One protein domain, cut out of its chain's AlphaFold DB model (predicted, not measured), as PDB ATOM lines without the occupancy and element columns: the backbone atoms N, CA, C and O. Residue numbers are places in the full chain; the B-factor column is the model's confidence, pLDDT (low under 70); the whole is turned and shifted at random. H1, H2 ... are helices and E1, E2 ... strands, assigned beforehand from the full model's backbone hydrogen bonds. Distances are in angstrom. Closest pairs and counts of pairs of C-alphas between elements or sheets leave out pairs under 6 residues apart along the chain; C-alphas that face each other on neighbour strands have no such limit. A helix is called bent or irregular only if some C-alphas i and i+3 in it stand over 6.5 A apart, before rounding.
ATOM      1  N   LYS A  36     -53.576  42.727  -3.443       84.62
ATOM      2  CA  LYS A  36     -53.523  42.232  -2.058       84.62
ATOM      3  C   LYS A  36     -52.126  41.760  -1.651       84.62
ATOM      4  O   LYS A  36     -51.600  42.219  -0.639       84.62
ATOM      5  N   SER A  37     -51.503  40.879  -2.436       87.00
ATOM      6  CA  SER A  37     -50.167  40.353  -2.115       87.00
ATOM      7  C   SER A  37     -49.094  41.432  -2.210       87.00
ATOM      8  O   SER A  37     -48.202  41.496  -1.367       87.00
ATOM      9  N   MET A  38     -49.198  42.329  -3.196       87.62
ATOM     10  CA  MET A  38     -48.278  43.462  -3.304       87.62
ATOM     11  C   MET A  38     -48.423  44.420  -2.116       87.62
ATOM     12  O   MET A  38     -47.420  44.833  -1.535       87.62
ATOM     13  N   ASN A  39     -49.659  44.705  -1.700       88.38
ATOM     14  CA  ASN A  39     -49.939  45.540  -0.538       88.38
ATOM     15  C   ASN A  39     -49.353  44.962   0.766       88.38
ATOM     16  O   ASN A  39     -48.811  45.711   1.572       88.38
ATOM     17  N   ILE A  40     -49.358  43.634   0.938       89.69
ATOM     18  CA  ILE A  40     -48.726  42.957   2.083       89.69
ATOM     19  C   ILE A  40     -47.230  43.272   2.194       89.69
ATOM     20  O   ILE A  40     -46.746  43.533   3.293       89.69
ATOM     21  N   LEU A  41     -46.492  43.259   1.079       91.75
ATOM     22  CA  LEU A  41     -45.069  43.601   1.083       91.75
ATOM     23  C   LEU A  41     -44.860  45.106   1.282       91.75
ATOM     24  O   LEU A  41     -43.998  45.512   2.059       91.75
ATOM     25  N   LEU A  42     -45.653  45.935   0.601       93.38
ATOM     26  CA  LEU A  42     -45.548  47.392   0.680       93.38
ATOM     27  C   LEU A  42     -45.887  47.946   2.070       93.38
ATOM     28  O   LEU A  42     -45.287  48.934   2.490       93.38
ATOM     29  N   LYS A  43     -46.750  47.263   2.826       92.56
ATOM     30  CA  LYS A  43     -46.989  47.530   4.249       92.56
ATOM     31  C   LYS A  43     -45.698  47.414   5.069       92.56
ATOM     32  O   LYS A  43     -45.385  48.296   5.865       92.56
ATOM     33  N   GLU A  44     -44.903  46.372   4.836       94.56
ATOM     34  CA  GLU A  44     -43.622  46.176   5.528       94.56
ATOM     35  C   GLU A  44     -42.539  47.159   5.048       94.56
ATOM     36  O   GLU A  44     -41.728  47.650   5.840       94.56
ATOM     37  N   VAL A  45     -42.565  47.529   3.764       94.38
ATOM     38  CA  VAL A  45     -41.746  48.626   3.218       94.38
ATOM     39  C   VAL A  45     -42.074  49.945   3.926       94.38
ATOM     40  O   VAL A  45     -41.158  50.666   4.320       94.38
ATOM     41  N   ALA A  46     -43.355  50.242   4.161       94.62
ATOM     42  CA  ALA A  46     -43.778  51.441   4.878       94.62
ATOM     43  C   ALA A  46     -43.315  51.438   6.343       94.62
ATOM     44  O   ALA A  46     -42.761  52.432   6.809       94.62
ATOM     45  N   LYS A  47     -43.440  50.313   7.064       95.38
ATOM     46  CA  LYS A  47     -42.877  50.172   8.425       95.38
ATOM     47  C   LYS A  47     -41.363  50.416   8.443       95.38
ATOM     48  O   LYS A  47     -40.849  51.097   9.329       95.38
ATOM     49  N   THR A  48     -40.650  49.905   7.441       94.56
ATOM     50  CA  THR A  48     -39.198  50.094   7.315       94.56
ATOM     51  C   THR A  48     -38.836  51.561   7.046       94.56
ATOM     52  O   THR A  48     -37.916  52.096   7.663       94.56
ATOM     53  N   ALA A  49     -39.607  52.249   6.197       94.25
ATOM     54  CA  ALA A  49     -39.458  53.683   5.941       94.25
ATOM     55  C   ALA A  49     -39.745  54.537   7.192       94.25
ATOM     56  O   ALA A  49     -39.020  55.493   7.460       94.25
ATOM     57  N   TYR A  50     -40.744  54.160   8.000       95.31
ATOM     58  CA  TYR A  50     -41.025  54.800   9.291       95.31
ATOM     59  C   TYR A  50     -39.817  54.723  10.238       95.31
ATOM     60  O   TYR A  50     -39.383  55.747  10.765       95.31
ATOM     61  N   LEU A  51     -39.241  53.529  10.433       94.62
ATOM     62  CA  LEU A  51     -38.088  53.347  11.326       94.62
ATOM     63  C   LEU A  51     -36.851  54.096  10.837       94.62
ATOM     64  O   LEU A  51     -36.094  54.631  11.642       94.62
ATOM     65  N   ASN A  52     -36.657  54.184   9.524       94.56
ATOM     66  CA  ASN A  52     -35.601  55.013   8.962       94.56
ATOM     67  C   ASN A  52     -35.819  56.508   9.268       94.56
ATOM     68  O   ASN A  52     -34.880  57.202   9.653       94.56
ATOM     69  N   ASN A  53     -37.055  57.004   9.169       93.50
ATOM     70  CA  ASN A  53     -37.364  58.403   9.463       93.50
ATOM     71  C   ASN A  53     -37.188  58.749  10.951       93.50
ATOM     72  O   ASN A  53     -36.578  59.777  11.265       93.50
ATOM     73  N   VAL A  54     -37.711  57.897  11.840       92.31
ATOM     74  CA  VAL A  54     -37.825  58.159  13.285       92.31
ATOM     75  C   VAL A  54     -36.596  57.677  14.057       92.31
ATOM     76  O   VAL A  54     -35.943  58.487  14.709       92.31
ATOM     77  N   GLU A  55     -36.237  56.398  13.929       91.50
ATOM     78  CA  GLU A  55     -35.137  55.760  14.680       91.50
ATOM     79  C   GLU A  55     -33.786  55.843  13.955       91.50
ATOM     80  O   GLU A  55     -32.757  55.419  14.477       91.50
ATOM     81  N   LYS A  56     -33.768  56.383  12.727       93.06
ATOM     82  CA  LYS A  56     -32.575  56.469  11.867       93.06
ATOM     83  C   LYS A  56     -31.969  55.111  11.520       93.06
ATOM     84  O   LYS A  56     -30.780  55.024  11.238       93.06
ATOM     85  N   TYR A  57     -32.753  54.037  11.504       92.94
ATOM     86  CA  TYR A  57     -32.257  52.720  11.089       92.94
ATOM     87  C   TYR A  57     -32.024  52.652   9.577       92.94
ATOM     88  O   TYR A  57     -32.811  53.186   8.799       92.94
ATOM     89  N   ASP A  58     -30.949  51.989   9.145       91.50
ATOM     90  CA  ASP A  58     -30.660  51.772   7.721       91.50
ATOM     91  C   ASP A  58     -31.809  50.980   7.077       91.50
ATOM     92  O   ASP A  58     -32.101  49.840   7.458       91.50
ATOM     93  N   PHE A  59     -32.476  51.612   6.108       91.75
ATOM     94  CA  PHE A  59     -33.659  51.064   5.448       91.75
ATOM     95  C   PHE A  59     -33.371  49.699   4.810       91.75
ATOM     96  O   PHE A  59     -34.145  48.756   4.977       91.75
ATOM     97  N   ASN A  60     -32.242  49.577   4.104       90.75
ATOM     98  CA  ASN A  60     -31.881  48.348   3.400       90.75
ATOM     99  C   ASN A  60     -31.561  47.240   4.391       90.75
ATOM    100  O   ASN A  60     -32.014  46.111   4.223       90.75
ATOM    101  N   TYR A  61     -30.837  47.570   5.464       90.50
ATOM    102  CA  TYR A  61     -30.523  46.599   6.501       90.50
ATOM    103  C   TYR A  61     -31.794  46.017   7.126       90.50
ATOM    104  O   TYR A  61     -31.923  44.793   7.200       90.50
ATOM    105  N   VAL A  62     -32.736  46.872   7.545       91.94
ATOM    106  CA  VAL A  62     -34.005  46.429   8.141       91.94
ATOM    107  C   VAL A  62     -34.801  45.603   7.131       91.94
ATOM    108  O   VAL A  62     -35.212  44.486   7.444       91.94
ATOM    109  N   PHE A  63     -34.965  46.077   5.896       92.81
ATOM    110  CA  PHE A  63     -35.750  45.345   4.907       92.81
ATOM    111  C   PHE A  63     -35.130  43.982   4.569       92.81
ATOM    112  O   PHE A  63     -35.800  42.956   4.677       92.81
ATOM    113  N   ASP A  64     -33.845  43.924   4.221       90.12
ATOM    114  CA  ASP A  64     -33.221  42.682   3.758       90.12
ATOM    115  C   ASP A  64     -32.972  41.672   4.896       90.12
ATOM    116  O   ASP A  64     -33.156  40.466   4.696       90.12
ATOM    117  N   ASN A  65     -32.596  42.133   6.098       89.56
ATOM    118  CA  ASN A  65     -32.216  41.242   7.206       89.56
ATOM    119  C   ASN A  65     -33.358  40.957   8.187       89.56
ATOM    120  O   ASN A  65     -33.420  39.858   8.741       89.56
ATOM    121  N   ILE A  66     -34.268  41.912   8.409       92.06
ATOM    122  CA  ILE A  66     -35.378  41.747   9.361       92.06
ATOM    123  C   ILE A  66     -36.659  41.311   8.656       92.06
ATOM    124  O   ILE A  66     -37.363  40.476   9.218       92.06
ATOM    125  N   VAL A  67     -36.950  41.802   7.445       92.88
ATOM    126  CA  VAL A  67     -38.252  41.588   6.782       92.88
ATOM    127  C   VAL A  67     -38.218  40.478   5.737       92.88
ATOM    128  O   VAL A  67     -38.897  39.462   5.873       92.88
ATOM    129  N   LYS A  68     -37.416  40.662   4.687       91.12
ATOM    130  CA  LYS A  68     -37.470  39.920   3.419       91.12
ATOM    131  C   LYS A  68     -37.410  38.405   3.591       91.12
ATOM    132  O   LYS A  68     -38.105  37.672   2.896       91.12
ATOM    133  N   ASN A  69     -36.615  37.929   4.544       90.31
ATOM    134  CA  ASN A  69     -36.416  36.499   4.783       90.31
ATOM    135  C   ASN A  69     -37.405  35.872   5.781       90.31
ATOM    136  O   ASN A  69     -37.331  34.664   6.029       90.31
ATOM    137  N   GLN A  70     -38.316  36.655   6.359       90.94
ATOM    138  CA  GLN A  70     -39.323  36.163   7.297       90.94
ATOM    139  C   GLN A  70     -40.551  35.617   6.571       90.94
ATOM    140  O   GLN A  70     -40.857  36.008   5.445       90.94
ATOM    141  N   GLN A  71     -41.265  34.718   7.249       90.56
ATOM    142  CA  GLN A  71     -42.565  34.230   6.793       90.56
ATOM    143  C   GLN A  71     -43.622  35.331   6.914       90.56
ATOM    144  O   GLN A  71     -43.610  36.076   7.895       90.56
ATOM    145  N   ILE A  72     -44.568  35.392   5.975       89.56
ATOM    146  CA  ILE A  72     -45.616  36.426   5.948       89.56
ATOM    147  C   ILE A  72     -46.438  36.410   7.246       89.56
ATOM    148  O   ILE A  72     -46.694  37.457   7.842       89.56
ATOM    149  N   GLN A  73     -46.773  35.221   7.754       87.44
ATOM    150  CA  GLN A  73     -47.517  35.058   9.007       87.44
ATOM    151  C   GLN A  73     -46.825  35.655  10.236       87.44
ATOM    152  O   GLN A  73     -47.481  35.947  11.232       87.44
ATOM    153  N   LYS A  74     -45.497  35.836  10.197       84.56
ATOM    154  CA  LYS A  74     -44.741  36.346  11.345       84.56
ATOM    155  C   LYS A  74     -45.081  37.803  11.658       84.56
ATOM    156  O   LYS A  74     -45.061  38.172  12.828       84.56
ATOM    157  N   PHE A  75     -45.380  38.609  10.638       81.00
ATOM    158  CA  PHE A  75     -45.696  40.031  10.812       81.00
ATOM    159  C   PHE A  75     -47.149  40.384  10.486       81.00
ATOM    160  O   PHE A  75     -47.659  41.335  11.068       81.00
ATOM    161  N   ASN A  76     -47.819  39.601   9.630       74.31
ATOM    162  CA  ASN A  76     -49.212  39.840   9.227       74.31
ATOM    163  C   ASN A  76     -50.197  38.752   9.697       74.31
ATOM    164  O   ASN A  76     -51.298  38.642   9.161       74.31
ATOM    165  N   GLY A  77     -49.806  37.904  10.659       75.62
ATOM    166  CA  GLY A  77     -50.683  36.896  11.269       75.62
ATOM    167  C   GLY A  77     -51.361  35.979  10.242       75.62
ATOM    168  O   GLY A  77     -50.714  35.110   9.660       75.62
ATOM    169  N   ASN A  78     -52.664  36.191  10.016       71.44
ATOM    170  CA  ASN A  78     -53.437  35.573   8.934       71.44
ATOM    171  C   ASN A  78     -53.665  36.585   7.795       71.44
ATOM    172  O   ASN A  78     -54.741  37.187   7.713       71.44
ATOM    173  N   PRO A  79     -52.675  36.790   6.910       75.44
ATOM    174  CA  PRO A  79     -52.786  37.747   5.818       75.44
ATOM    175  C   PRO A  79     -53.928  37.367   4.862       75.44
ATOM    176  O   PRO A  79     -54.081  36.205   4.484       75.44
ATOM    177  N   ASN A  80     -54.701  38.359   4.412       73.75
ATOM    178  CA  ASN A  80     -55.708  38.194   3.357       73.75
ATOM    179  C   ASN A  80     -55.012  38.093   1.988       73.75
ATOM    180  O   ASN A  80     -54.989  39.053   1.215       73.75
ATOM    181  N   LEU A  81     -54.388  36.944   1.733       80.12
ATOM    182  CA  LEU A  81     -53.701  36.638   0.483       80.12
ATOM    183  C   LEU A  81     -54.706  36.391  -0.644       80.12
ATOM    184  O   LEU A  81     -55.839  35.955  -0.428       80.12
ATOM    185  N   ASP A  82     -54.285  36.681  -1.867       77.56
ATOM    186  CA  ASP A  82     -55.080  36.364  -3.043       77.56
ATOM    187  C   ASP A  82     -54.911  34.893  -3.413       77.56
ATOM    188  O   ASP A  82     -53.800  34.403  -3.602       77.56
ATOM    189  N   VAL A  83     -56.036  34.191  -3.536       70.69
ATOM    190  CA  VAL A  83     -56.078  32.761  -3.864       70.69
ATOM    191  C   VAL A  83     -55.403  32.480  -5.211       70.69
ATOM    192  O   VAL A  83     -54.884  31.389  -5.423       70.69
ATOM    193  N   LYS A  84     -55.364  33.470  -6.114       76.12
ATOM    194  CA  LYS A  84     -54.723  33.348  -7.431       76.12
ATOM    195  C   LYS A  84     -53.199  33.414  -7.393       76.12
ATOM    196  O   LYS A  84     -52.561  33.121  -8.399       76.12
ATOM    197  N   ASP A  85     -52.617  33.835  -6.277       75.75
ATOM    198  CA  ASP A  85     -51.206  34.188  -6.223       75.75
ATOM    199  C   ASP A  85     -50.274  33.073  -5.761       75.75
ATOM    200  O   ASP A  85     -49.058  33.264  -5.807       75.75
ATOM    201  N   GLU A  86     -50.848  31.936  -5.356       82.56
ATOM    202  CA  GLU A  86     -50.165  30.738  -4.844       82.56
ATOM    203  C   GLU A  86     -49.290  30.979  -3.599       82.56
ATOM    204  O   GLU A  86     -48.596  30.076  -3.134       82.56
ATOM    205  N   PHE A  87     -49.341  32.174  -3.003       86.44
ATOM    206  CA  PHE A  87     -48.690  32.448  -1.728       86.44
ATOM    207  C   PHE A  87     -49.518  31.892  -0.570       86.44
ATOM    208  O   PHE A  87     -50.739  32.036  -0.525       86.44
ATOM    209  N   ALA A  88     -48.831  31.308   0.407       86.00
ATOM    210  CA  ALA A  88     -49.407  30.897   1.680       86.00
ATOM    211  C   ALA A  88     -48.866  31.782   2.807       86.00
ATOM    212  O   ALA A  88     -47.822  32.414   2.670       86.00
ATOM    213  N   SER A  89     -49.513  31.781   3.973       85.19
ATOM    214  CA  SER A  89     -49.014  32.514   5.149       85.19
ATOM    215  C   SER A  89     -47.606  32.053   5.583       85.19
ATOM    216  O   SER A  89     -46.856  32.816   6.190       85.19
ATOM    217  N   SER A  90     -47.219  30.821   5.231       87.69
ATOM    218  CA  SER A  90     -45.882  30.255   5.443       87.69
ATOM    219  C   SER A  90     -44.839  30.660   4.391       87.69
ATOM    220  O   SER A  90     -43.647  30.438   4.628       87.69
ATOM    221  N   SER A  91     -45.251  31.247   3.258       91.56
ATOM    222  CA  SER A  91     -44.343  31.813   2.251       91.56
ATOM    223  C   SER A  91     -43.540  32.969   2.848       91.56
ATOM    224  O   SER A  91     -43.938  33.571   3.850       91.56
ATOM    225  N   LYS A  92     -42.389  33.282   2.252       92.12
ATOM    226  CA  LYS A  92     -41.537  34.392   2.693       92.12
ATOM    227  C   LYS A  92     -41.901  35.684   1.974       92.12
ATOM    228  O   LYS A  92     -42.342  35.667   0.827       92.12
ATOM    229  N   TYR A  93     -41.615  36.826   2.598       92.06
ATOM    230  CA  TYR A  93     -41.718  38.124   1.918       92.06
ATOM    231  C   TYR A  93     -40.838  38.206   0.657       92.06
ATOM    232  O   TYR A  93     -41.209  38.871  -0.309       92.06
ATOM    233  N   SER A  94     -39.714  37.481   0.623       93.12
ATOM    234  CA  SER A  94     -38.853  37.341  -0.553       93.12
ATOM    235  C   SER A  94     -39.578  36.758  -1.764       93.12
ATOM    236  O   SER A  94     -39.222  37.086  -2.890       93.12
ATOM    237  N   ASP A  95     -40.582  35.907  -1.552       92.62
ATOM    238  CA  ASP A  95     -41.307  35.239  -2.635       92.62
ATOM    239  C   ASP A  95     -42.222  36.248  -3.342       92.62
ATOM    240  O   ASP A  95     -42.221  36.341  -4.571       92.62
ATOM    241  N   ILE A  96     -42.905  37.095  -2.560       91.00
ATOM    242  CA  ILE A  96     -43.684  38.232  -3.072       91.00
ATOM    243  C   ILE A  96     -42.757  39.234  -3.770       91.00
ATOM    244  O   ILE A  96     -43.038  39.668  -4.888       91.00
ATOM    245  N   TYR A  97     -41.631  39.570  -3.132       92.31
ATOM    246  CA  TYR A  97     -40.629  40.479  -3.684       92.31
ATOM    247  C   TYR A  97     -40.111  39.992  -5.043       92.31
ATOM    248  O   TYR A  97     -40.150  40.736  -6.014       92.31
ATOM    249  N   ASN A  98     -39.700  38.729  -5.153       92.06
ATOM    250  CA  ASN A  98     -39.138  38.182  -6.387       92.06
ATOM    251  C   ASN A  98     -40.169  38.054  -7.518       92.06
ATOM    252  O   ASN A  98     -39.780  38.110  -8.688       92.06
ATOM    253  N   LYS A  99     -41.455  37.863  -7.181       90.44
ATOM    254  CA  LYS A  99     -42.552  37.796  -8.157       90.44
ATOM    255  C   LYS A  99     -42.883  39.175  -8.726       90.44
ATOM    256  O   LYS A  99     -43.053  39.295  -9.935       90.44
ATOM    257  N   TYR A 100     -42.962  40.198  -7.872       89.31
ATOM    258  CA  TYR A 100     -43.505  41.505  -8.254       89.31
ATOM    259  C   TYR A 100     -42.473  42.611  -8.450       89.31
ATOM    260  O   TYR A 100     -42.752  43.547  -9.192       89.31
ATOM    261  N   PHE A 101     -41.296  42.530  -7.835       91.00
ATOM    262  CA  PHE A 101     -40.282  43.582  -7.885       91.00
ATOM    263  C   PHE A 101     -39.061  43.169  -8.709       91.00
ATOM    264  O   PHE A 101     -38.770  41.986  -8.926       91.00
ATOM    265  N   GLU A 102     -38.346  44.170  -9.217       89.38
ATOM    266  CA  GLU A 102     -37.016  43.978  -9.797       89.38
ATOM    267  C   GLU A 102     -36.006  43.490  -8.742       89.38
ATOM    268  O   GLU A 102     -36.285  43.453  -7.544       89.38
ATOM    269  N   SER A 103     -34.792  43.128  -9.178       83.31
ATOM    270  CA  SER A 103     -33.711  42.677  -8.285       83.31
ATOM    271  C   SER A 103     -33.312  43.705  -7.220       83.31
ATOM    272  O   SER A 103     -32.612  43.358  -6.270       83.31
ATOM    273  N   LYS A 104     -33.729  44.966  -7.388       85.50
ATOM    274  CA  LYS A 104     -33.647  46.032  -6.392       85.50
ATOM    275  C   LYS A 104     -35.046  46.600  -6.158       85.50
ATOM    276  O   LYS A 104     -35.828  46.721  -7.092       85.50
ATOM    277  N   LEU A 105     -35.367  46.921  -4.903       85.69
ATOM    278  CA  LEU A 105     -36.679  47.467  -4.531       85.69
ATOM    279  C   LEU A 105     -36.901  48.872  -5.128       85.69
ATOM    280  O   LEU A 105     -38.030  49.241  -5.434       85.69
ATOM    281  N   TYR A 106     -35.819  49.634  -5.290       86.56
ATOM    282  CA  TYR A 106     -35.766  50.950  -5.916       86.56
ATOM    283  C   TYR A 106     -34.418  51.137  -6.631       86.56
ATOM    284  O   TYR A 106     -33.434  50.463  -6.316       86.56
ATOM    285  N   ASP A 107     -34.363  52.074  -7.574       81.75
ATOM    286  CA  ASP A 107     -33.120  52.513  -8.210       81.75
ATOM    287  C   ASP A 107     -32.510  53.663  -7.400       81.75
ATOM    288  O   ASP A 107     -33.065  54.759  -7.364       81.75
ATOM    289  N   GLU A 108     -31.361  53.422  -6.763       75.50
ATOM    290  CA  GLU A 108     -30.638  54.399  -5.933       75.50
ATOM    291  C   GLU A 108     -30.344  55.732  -6.642       75.50
ATOM    292  O   GLU A 108     -30.159  56.743  -5.967       75.50
ATOM    293  N   ASN A 109     -30.292  55.751  -7.980       75.81
ATOM    294  CA  ASN A 109     -30.015  56.960  -8.757       75.81
ATOM    295  C   ASN A 109     -31.279  57.721  -9.179       75.81
ATOM    296  O   ASN A 109     -31.184  58.880  -9.575       75.81
ATOM    297  N   ASN A 110     -32.446  57.074  -9.133       74.38
ATOM    298  CA  ASN A 110     -33.686  57.581  -9.729       74.38
ATOM    299  C   ASN A 110     -34.891  57.542  -8.775       74.38
ATOM    300  O   ASN A 110     -36.018  57.802  -9.207       74.38
ATOM    301  N   VAL A 111     -34.677  57.200  -7.502       80.94
ATOM    302  CA  VAL A 111     -35.718  57.195  -6.474       80.94
ATOM    303  C   VAL A 111     -35.833  58.569  -5.811       80.94
ATOM    304  O   VAL A 111     -34.846  59.168  -5.391       80.94
ATOM    305  N   ASP A 112     -37.060  59.070  -5.715       84.81
ATOM    306  CA  ASP A 112     -37.385  60.297  -4.988       84.81
ATOM    307  C   ASP A 112     -37.723  59.933  -3.533       84.81
ATOM    308  O   ASP A 112     -38.718  59.258  -3.262       84.81
ATOM    309  N   LEU A 113     -36.850  60.298  -2.595       81.81
ATOM    310  CA  LEU A 113     -36.951  59.913  -1.187       81.81
ATOM    311  C   LEU A 113     -37.156  61.149  -0.324       81.81
ATOM    312  O   LEU A 113     -36.211  61.807   0.105       81.81
ATOM    313  N   ASP A 114     -38.420  61.449  -0.062       84.94
ATOM    314  CA  ASP A 114     -38.847  62.584   0.742       84.94
ATOM    315  C   ASP A 114     -39.079  62.105   2.184       84.94
ATOM    316  O   ASP A 114     -40.110  61.512   2.511       84.94
ATOM    317  N   GLY A 115     -38.061  62.286   3.031       75.31
ATOM    318  CA  GLY A 115     -38.073  61.878   4.440       75.31
ATOM    319  C   GLY A 115     -37.406  60.530   4.757       75.31
ATOM    320  O   GLY A 115     -37.412  60.133   5.922       75.31
ATOM    321  N   VAL A 116     -36.806  59.849   3.774       79.62
ATOM    322  CA  VAL A 116     -35.991  58.630   3.967       79.62
ATOM    323  C   VAL A 116     -34.519  58.963   3.710       79.62
ATOM    324  O   VAL A 116     -34.187  59.490   2.651       79.62
ATOM    325  N   ASP A 117     -33.633  58.644   4.655       76.94
ATOM    326  CA  ASP A 117     -32.182  58.799   4.502       76.94
ATOM    327  C   ASP A 117     -31.528  57.438   4.232       76.94
ATOM    328  O   ASP A 117     -31.596  56.527   5.056       76.94
ATOM    329  N   LEU A 118     -30.899  57.288   3.064       71.44
ATOM    330  CA  LEU A 118     -30.224  56.049   2.664       71.44
ATOM    331  C   LEU A 118     -28.705  56.078   2.826       71.44
ATOM    332  O   LEU A 118     -28.065  55.045   2.628       71.44
ATOM    333  N   LYS A 119     -28.101  57.242   3.090       64.25
ATOM    334  CA  LYS A 119     -26.639  57.400   2.978       64.25
ATOM    335  C   LYS A 119     -25.998  58.052   4.196       64.25
ATOM    336  O   LYS A 119     -24.866  57.694   4.513       64.25
ATOM    337  N   ASN A 120     -26.686  58.951   4.895       58.69
ATOM    338  CA  ASN A 120     -26.100  59.723   5.985       58.69
ATOM    339  C   ASN A 120     -26.742  59.359   7.333       58.69
ATOM    340  O   ASN A 120     -27.935  59.111   7.426       58.69
ATOM    341  N   ASN A 121     -25.936  59.313   8.399       60.69
ATOM    342  CA  ASN A 121     -26.392  59.164   9.793       60.69
ATOM    343  C   ASN A 121     -27.342  57.982  10.094       60.69
ATOM    344  O   ASN A 121     -28.069  58.025  11.087       60.69
ATOM    345  N   VAL A 122     -27.321  56.923   9.281       82.06
ATOM    346  CA  VAL A 122     -28.115  55.713   9.525       82.06
ATOM    347  C   VAL A 122     -27.402  54.742  10.465       82.06
ATOM    348  O   VAL A 122     -26.193  54.528  10.381       82.06
ATOM    349  N   ILE A 123     -28.167  54.115  11.354       83.75
ATOM    350  CA  ILE A 123     -27.706  53.089  12.283       83.75
ATOM    351  C   ILE A 123     -27.873  51.725  11.604       83.75
ATOM    352  O   ILE A 123     -28.975  51.352  11.200       83.75
ATOM    353  N   LYS A 124     -26.786  50.955  11.519       86.19
ATOM    354  CA  LYS A 124     -26.796  49.529  11.168       86.19
ATOM    355  C   LYS A 124     -25.720  48.773  11.940       86.19
ATOM    356  O   LYS A 124     -24.704  49.379  12.285       86.19
ATOM    357  N   PRO A 125     -25.909  47.467  12.185       79.81
ATOM    358  CA  PRO A 125     -24.840  46.616  12.668       79.81
ATOM    359  C   PRO A 125     -23.659  46.634  11.700       79.81
ATOM    360  O   PRO A 125     -23.827  46.541  10.483       79.81
ATOM    361  N   GLU A 126     -22.461  46.766  12.250       74.56
ATOM    362  CA  GLU A 126     -21.224  46.697  11.481       74.56
ATOM    363  C   GLU A 126     -20.824  45.235  11.285       74.56
ATOM    364  O   GLU A 126     -20.828  44.450  12.237       74.56
ATOM    365  N   ASP A 127     -20.487  44.863  10.050       62.09
ATOM    366  CA  ASP A 127     -20.089  43.495   9.738       62.09
ATOM    367  C   ASP A 127     -18.738  43.189  10.399       62.09
ATOM    368  O   ASP A 127     -17.731  43.815  10.087       62.09
ATOM    369  N   GLY A 128     -18.721  42.250  11.348       49.09
ATOM    370  CA  GLY A 128     -17.508  41.775  12.017       49.09
ATOM    371  C   GLY A 128     -16.859  40.571  11.328       49.09
ATOM    372  O   GLY A 128     -15.792  40.125  11.753       49.09
ATOM    373  N   SER A 743     -40.845  44.897  15.391       88.69
ATOM    374  CA  SER A 743     -41.937  44.044  15.877       88.69
ATOM    375  C   SER A 743     -42.946  44.804  16.752       88.69
ATOM    376  O   SER A 743     -44.104  44.405  16.841       88.69
ATOM    377  N   ASN A 744     -42.533  45.920  17.364       90.19
ATOM    378  CA  ASN A 744     -43.395  46.809  18.146       90.19
ATOM    379  C   ASN A 744     -44.312  47.690  17.275       90.19
ATOM    380  O   ASN A 744     -45.173  48.391  17.814       90.19
ATOM    381  N   ILE A 745     -44.142  47.708  15.948       89.94
ATOM    382  CA  ILE A 745     -45.096  48.327  15.021       89.94
ATOM    383  C   ILE A 745     -46.131  47.266  14.637       89.94
ATOM    384  O   ILE A 745     -45.985  46.528  13.660       89.94
ATOM    385  N   THR A 746     -47.180  47.175  15.450       84.06
ATOM    386  CA  THR A 746     -48.252  46.182  15.278       84.06
ATOM    387  C   THR A 746     -49.129  46.490  14.062       84.06
ATOM    388  O   THR A 746     -49.202  47.633  13.610       84.06
ATOM    389  N   GLU A 747     -49.834  45.485  13.530       77.56
ATOM    390  CA  GLU A 747     -50.719  45.679  12.368       77.56
ATOM    391  C   GLU A 747     -51.794  46.744  12.589       77.56
ATOM    392  O   GLU A 747     -52.096  47.488  11.665       77.56
ATOM    393  N   ASN A 748     -52.311  46.862  13.812       77.56
ATOM    394  CA  ASN A 748     -53.349  47.831  14.177       77.56
ATOM    395  C   ASN A 748     -52.845  49.285  14.176       77.56
ATOM    396  O   ASN A 748     -53.621  50.209  14.388       77.56
ATOM    397  N   GLN A 749     -51.535  49.488  14.019       79.12
ATOM    398  CA  GLN A 749     -50.900  50.801  13.916       79.12
ATOM    399  C   GLN A 749     -50.538  51.153  12.473       79.12
ATOM    400  O   GLN A 749     -49.834  52.143  12.254       79.12
ATOM    401  N   VAL A 750     -50.968  50.323  11.518       83.19
ATOM    402  CA  VAL A 750     -50.740  50.511  10.092       83.19
ATOM    403  C   VAL A 750     -52.074  50.461   9.360       83.19
ATOM    404  O   VAL A 750     -52.549  49.378   9.018       83.19
ATOM    405  N   ASP A 751     -52.652  51.633   9.096       84.69
ATOM    406  CA  ASP A 751     -53.858  51.741   8.269       84.69
ATOM    407  C   ASP A 751     -53.457  51.888   6.799       84.69
ATOM    408  O   ASP A 751     -52.593  52.698   6.456       84.69
ATOM    409  N   GLU A 752     -54.087  51.116   5.920       85.19
ATOM    410  CA  GLU A 752     -53.822  51.147   4.483       85.19
ATOM    411  C   GLU A 752     -54.902  51.916   3.720       85.19
ATOM    412  O   GLU A 752     -56.100  51.783   3.971       85.19
ATOM    413  N   SER A 753     -54.466  52.706   2.745       81.56
ATOM    414  CA  SER A 753     -55.310  53.373   1.763       81.56
ATOM    415  C   SER A 753     -54.682  53.178   0.386       81.56
ATOM    416  O   SER A 753     -53.641  53.753   0.057       81.56
ATOM    417  N   ILE A 754     -55.292  52.315  -0.426       79.69
ATOM    418  CA  ILE A 754     -54.861  52.099  -1.809       79.69
ATOM    419  C   ILE A 754     -55.465  53.224  -2.650       79.69
ATOM    420  O   ILE A 754     -56.664  53.222  -2.919       79.69
ATOM    421  N   ILE A 755     -54.634  54.184  -3.064       79.44
ATOM    422  CA  ILE A 755     -55.081  55.320  -3.881       79.44
ATOM    423  C   ILE A 755     -55.351  54.842  -5.311       79.44
ATOM    424  O   ILE A 755     -56.396  55.139  -5.887       79.44
ATOM    425  N   ASN A 756     -54.408  54.095  -5.893       82.94
ATOM    426  CA  ASN A 756     -54.551  53.439  -7.194       82.94
ATOM    427  C   ASN A 756     -53.520  52.300  -7.352       82.94
ATOM    428  O   ASN A 756     -52.738  52.027  -6.448       82.94
ATOM    429  N   LEU A 757     -53.495  51.641  -8.519       79.75
ATOM    430  CA  LEU A 757     -52.610  50.497  -8.804       79.75
ATOM    431  C   LEU A 757     -51.106  50.806  -8.652       79.75
ATOM    432  O   LEU A 757     -50.308  49.898  -8.431       79.75
ATOM    433  N   TYR A 758     -50.710  52.069  -8.793       89.31
ATOM    434  CA  TYR A 758     -49.316  52.510  -8.755       89.31
ATOM    435  C   TYR A 758     -49.004  53.385  -7.543       89.31
ATOM    436  O   TYR A 758     -47.885  53.877  -7.436       89.31
ATOM    437  N   GLN A 759     -49.965  53.605  -6.647       90.94
ATOM    438  CA  GLN A 759     -49.798  54.509  -5.521       90.94
ATOM    439  C   GLN A 759     -50.517  53.985  -4.283       90.94
ATOM    440  O   GLN A 759     -51.741  53.838  -4.257       90.94
ATOM    441  N   TYR A 760     -49.725  53.762  -3.242       93.38
ATOM    442  CA  TYR A 760     -50.162  53.204  -1.973       93.38
ATOM    443  C   TYR A 760     -49.869  54.198  -0.859       93.38
ATOM    444  O   TYR A 760     -48.795  54.797  -0.834       93.38
ATOM    445  N   GLN A 761     -50.807  54.366   0.065       93.31
ATOM    446  CA  GLN A 761     -50.629  55.203   1.239       93.31
ATOM    447  C   GLN A 761     -50.839  54.372   2.501       93.31
ATOM    448  O   GLN A 761     -51.826  53.653   2.634       93.31
ATOM    449  N   TYR A 762     -49.909  54.504   3.439       94.38
ATOM    450  CA  TYR A 762     -49.941  53.832   4.729       94.38
ATOM    451  C   TYR A 762     -49.851  54.864   5.837       94.38
ATOM    452  O   TYR A 762     -48.956  55.710   5.836       94.38
ATOM    453  N   ARG A 763     -50.745  54.777   6.810       93.00
ATOM    454  CA  ARG A 763     -50.624  55.509   8.062       93.00
ATOM    455  C   ARG A 763     -49.881  54.627   9.051       93.00
ATOM    456  O   ARG A 763     -50.470  53.690   9.572       93.00
ATOM    457  N   VAL A 764     -48.610  54.915   9.317       94.12
ATOM    458  CA  VAL A 764     -47.814  54.206  10.330       94.12
ATOM    459  C   VAL A 764     -47.673  55.121  11.540       94.12
ATOM    460  O   VAL A 764     -46.914  56.090  11.504       94.12
ATOM    461  N   ARG A 765     -48.429  54.832  12.608       92.81
ATOM    462  CA  ARG A 765     -48.524  55.672  13.822       92.81
ATOM    463  C   ARG A 765     -48.876  57.140  13.499       92.81
ATOM    464  O   ARG A 765     -50.012  57.434  13.123       92.81
ATOM    465  N   ASP A 766     -47.931  58.059  13.686       92.25
ATOM    466  CA  ASP A 766     -48.053  59.511  13.516       92.25
ATOM    467  C   ASP A 766     -47.599  60.013  12.131       92.25
ATOM    468  O   ASP A 766     -47.598  61.222  11.882       92.25
ATOM    469  N   LYS A 767     -47.250  59.098  11.215       94.06
ATOM    470  CA  LYS A 767     -46.757  59.410   9.867       94.06
ATOM    471  C   LYS A 767     -47.664  58.841   8.782       94.06
ATOM    472  O   LYS A 767     -48.138  57.711   8.877       94.06
ATOM    473  N   ASN A 768     -47.818  59.599   7.703       94.25
ATOM    474  CA  ASN A 768     -48.342  59.110   6.433       94.25
ATOM    475  C   ASN A 768     -47.173  58.804   5.496       94.25
ATOM    476  O   ASN A 768     -46.317  59.656   5.273       94.25
ATOM    477  N   ILE A 769     -47.158  57.602   4.932       95.50
ATOM    478  CA  ILE A 769     -46.112  57.096   4.046       95.50
ATOM    479  C   ILE A 769     -46.752  56.767   2.708       95.50
ATOM    480  O   ILE A 769     -47.583  55.868   2.616       95.50
ATOM    481  N   THR A 770     -46.376  57.508   1.672       94.88
ATOM    482  CA  THR A 770     -46.854  57.298   0.303       94.88
ATOM    483  C   THR A 770     -45.762  56.624  -0.511       94.88
ATOM    484  O   THR A 770     -44.633  57.112  -0.541       94.88
ATOM    485  N   ILE A 771     -46.097  55.516  -1.167       95.12
ATOM    486  CA  ILE A 771     -45.197  54.750  -2.024       95.12
ATOM    487  C   ILE A 771     -45.739  54.798  -3.452       95.12
ATOM    488  O   ILE A 771     -46.810  54.252  -3.732       95.12
ATOM    489  N   ASP A 772     -44.976  55.421  -4.351       93.50
ATOM    490  CA  ASP A 772     -45.274  55.435  -5.782       93.50
ATOM    491  C   ASP A 772     -44.455  54.341  -6.477       93.50
ATOM    492  O   ASP A 772     -43.224  54.294  -6.374       93.50
ATOM    493  N   LEU A 773     -45.127  53.487  -7.238       92.81
ATOM    494  CA  LEU A 773     -44.513  52.441  -8.043       92.81
ATOM    495  C   LEU A 773     -44.343  52.896  -9.490       92.81
ATOM    496  O   LEU A 773     -45.185  53.582 -10.069       92.81
ATOM    497  N   LYS A 774     -43.267  52.434 -10.120       91.81
ATOM    498  CA  LYS A 774     -43.078  52.475 -11.568       91.81
ATOM    499  C   LYS A 774     -43.061  51.044 -12.085       91.81
ATOM    500  O   LYS A 774     -42.301  50.213 -11.596       91.81
ATOM    501  N   ARG A 775     -43.885  50.769 -13.094       88.12
ATOM    502  CA  ARG A 775     -43.829  49.502 -13.824       88.12
ATOM    503  C   ARG A 775     -42.620  49.498 -14.759       88.12
ATOM    504  O   ARG A 775     -42.382  50.475 -15.469       88.12
ATOM    505  N   SER A 776     -41.894  48.392 -14.762       84.06
ATOM    506  CA  SER A 776     -40.764  48.109 -15.639       84.06
ATOM    507  C   SER A 776     -40.951  46.694 -16.189       84.06
ATOM    508  O   SER A 776     -40.854  45.711 -15.456       84.06
ATOM    509  N   ALA A 777     -41.344  46.607 -17.464       84.06
ATOM    510  CA  ALA A 777     -41.860  45.384 -18.085       84.06
ATOM    511  C   ALA A 777     -42.991  44.738 -17.251       84.06
ATOM    512  O   ALA A 777     -44.069  45.324 -17.114       84.06
ATOM    513  N   ASP A 778     -42.737  43.571 -16.659       84.06
ATOM    514  CA  ASP A 778     -43.716  42.777 -15.904       84.06
ATOM    515  C   ASP A 778     -43.541  42.897 -14.383       84.06
ATOM    516  O   ASP A 778     -44.195  42.191 -13.618       84.06
ATOM    517  N   ARG A 779     -42.652  43.790 -13.934       89.25
ATOM    518  CA  ARG A 779     -42.301  43.998 -12.525       89.25
ATOM    519  C   ARG A 779     -42.433  45.466 -12.132       89.25
ATOM    520  O   ARG A 779     -42.662  46.348 -12.963       89.25
ATOM    521  N   PHE A 780     -42.282  45.724 -10.843       91.00
ATOM    522  CA  PHE A 780     -42.322  47.046 -10.245       91.00
ATOM    523  C   PHE A 780     -40.974  47.432  -9.639       91.00
ATOM    524  O   PHE A 780     -40.222  46.603  -9.128       91.00
ATOM    525  N   THR A 781     -40.709  48.730  -9.649       92.12
ATOM    526  CA  THR A 781     -39.701  49.379  -8.813       92.12
ATOM    527  C   THR A 781     -40.382  50.502  -8.044       92.12
ATOM    528  O   THR A 781     -41.286  51.162  -8.564       92.12
ATOM    529  N   ILE A 782     -39.955  50.755  -6.812       92.75
ATOM    530  CA  ILE A 782     -40.379  51.944  -6.082       92.75
ATOM    531  C   ILE A 782     -39.713  53.150  -6.738       92.75
ATOM    532  O   ILE A 782     -38.492  53.214  -6.886       92.75
ATOM    533  N   LYS A 783     -40.547  54.091  -7.175       93.19
ATOM    534  CA  LYS A 783     -40.134  55.358  -7.777       93.19
ATOM    535  C   LYS A 783     -40.002  56.448  -6.722       93.19
ATOM    536  O   LYS A 783     -39.112  57.284  -6.829       93.19
ATOM    537  N   ARG A 784     -40.905  56.462  -5.741       92.62
ATOM    538  CA  ARG A 784     -40.919  57.473  -4.687       92.62
ATOM    539  C   ARG A 784     -41.382  56.890  -3.364       92.62
ATOM    540  O   ARG A 784     -42.328  56.105  -3.346       92.62
ATOM    541  N   ILE A 785     -40.760  57.341  -2.279       93.81
ATOM    542  CA  ILE A 785     -41.290  57.216  -0.918       93.81
ATOM    543  C   ILE A 785     -41.387  58.625  -0.338       93.81
ATOM    544  O   ILE A 785     -40.388  59.337  -0.293       93.81
ATOM    545  N   ARG A 786     -42.584  59.027   0.095       94.25
ATOM    546  CA  ARG A 786     -42.823  60.311   0.767       94.25
ATOM    547  C   ARG A 786     -43.382  60.087   2.163       94.25
ATOM    548  O   ARG A 786     -44.379  59.384   2.305       94.25
ATOM    549  N   ILE A 787     -42.782  60.733   3.158       93.94
ATOM    550  CA  ILE A 787     -43.202  60.679   4.560       93.94
ATOM    551  C   ILE A 787     -43.664  62.066   5.010       93.94
ATOM    552  O   ILE A 787     -42.903  63.027   4.951       93.94
ATOM    553  N   THR A 788     -44.898  62.170   5.502       93.25
ATOM    554  CA  THR A 788     -45.465  63.416   6.042       93.25
ATOM    555  C   THR A 788     -46.011  63.206   7.450       93.25
ATOM    556  O   THR A 788     -46.588  62.157   7.743       93.25
ATOM    557  N   ASP A 789     -45.872  64.211   8.314       91.38
ATOM    558  CA  ASP A 789     -46.505  64.220   9.639       91.38
ATOM    559  C   ASP A 789     -48.031  64.316   9.489       91.38
ATOM    560  O   ASP A 789     -48.521  65.048   8.638       91.38
ATOM    561  N   ILE A 790     -48.795  63.592  10.311       87.75
ATOM    562  CA  ILE A 790     -50.272  63.652  10.268       87.75
ATOM    563  C   ILE A 790     -50.807  64.960  10.876       87.75
ATOM    564  O   ILE A 790     -51.907  65.395  10.547       87.75
TER     565      ILE A 790
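This is residues 36 to 128 and 743 to 790 of the 792 residues of the protein "MOLPALP family lipoprotein" of Spiroplasma tabanidicola (UniProt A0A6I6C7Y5). A twisted sheet of six strands curls round one long helix, H1, which runs through the middle of the domain. The short helices H2 and H4 pack on H1 where the sheet leaves it uncovered, with the small H3 close to its early part, and residues 115 to 128 trail outward to a cut. The printed part has 141 residues with four named helices and six named strands, in the order H1 H2 H3 H4 E1 E2 E3 E4 E5 E6. The sheet is mixed and branched: E3, E4, E5 and E6 are antiparallel neighbours in turn, and E1 and E2 both pair parallel with E6. The class is mixed, helices and strands, and the whole is compact and rounded, with a radius of gyration of the C-alphas of 14.3 A and spans of 42 by 35 by 31 A.

H1 begins the printed part, residues 36 to 54, from C-alpha 36 at (-53.523, 42.232, -2.058), and is 27.1 A long. H2, residues 59 to 67, is 10.6 A long. H3 is residues 72 to 76; it is neither bent nor irregular, but only just: C-alphas 72 and 75 are 6.1 A apart. H4, residues 93 to 100, is 10.9 A long. E1, residues 101 to 106, and E2, residues 112 to 114, measure 8.9 A and 6.3 A. After the cut, E3 begins at C-alpha 750, (-50.740, 50.511, 10.092), and runs over residues 750 to 756, 17.9 A. E4, residues 759 to 764, is 16.0 A long; E5, residues 767 to 776, 28.5 A; and E6, residues 779 to 789, 30.3 A, ending at C-alpha 789, (-46.505, 64.220, 9.639).

H1 is on the sheet, with 73 pairs of C-alphas within 10 A; its closest C-alphas to E5 are those of Ala 46 and Ile 769, 6.2 A apart. E3, E4, E5 and E6 form a meander, each strand the antiparallel neighbour and hairpin partner of the one before. N 753 and O 761 of E3 and E4 are 2.8 A apart, N 762 and O 769 of E4 and E5 2.8 A, and N 770 and O 786 of E5 and E6 2.8 A, each within hydrogen-bond range. E1 and E2 lie on one side of E6 and E5 on the other side. The pairing is staggered: E1 is beside residues 779 to 782, with N 782 and O 105 at 2.8 A, and E2 beside residues 784 to 786, with N 114 and O 785 at 2.9 A. H2 touches H1 residues 44 to 52 at a steep tilt of 53 degrees, opposite ways; the closest C-alphas, of Asn 52 and Phe 59, are 5.6 A apart. H4 touches H1 residues 37 to 41 at a steep tilt of 63 degrees, opposite ways, with the C-alphas of Leu 41 and Tyr 93 closest at 6.5 A. H4 is also on the sheet, over E1, at a height of 7.7 A. H3 is close to H1 but not clearly touching it, with the C-alphas of Ile 40 and Asn 76 closest at 7.8 A. H2 and H3 are not on the sheet. In H2, H3 and H4 every O i to N i+4 pair is within hydrogen-bond range; in H1 14 of 15 are.

The farthest C-alphas, those of Gly 128 and Asn 756, are 43.3 A apart. Residues 129 to 742 are not printed, and C-alphas 128 and 743 are 24.8 A apart across this cut. The link from H3 to H4, residues 77 to 92, is long; the other links printed whole are tight. The mean pLDDT of the printed part is 86.4, with residues 119 to 121 and 127 to 128 under 70.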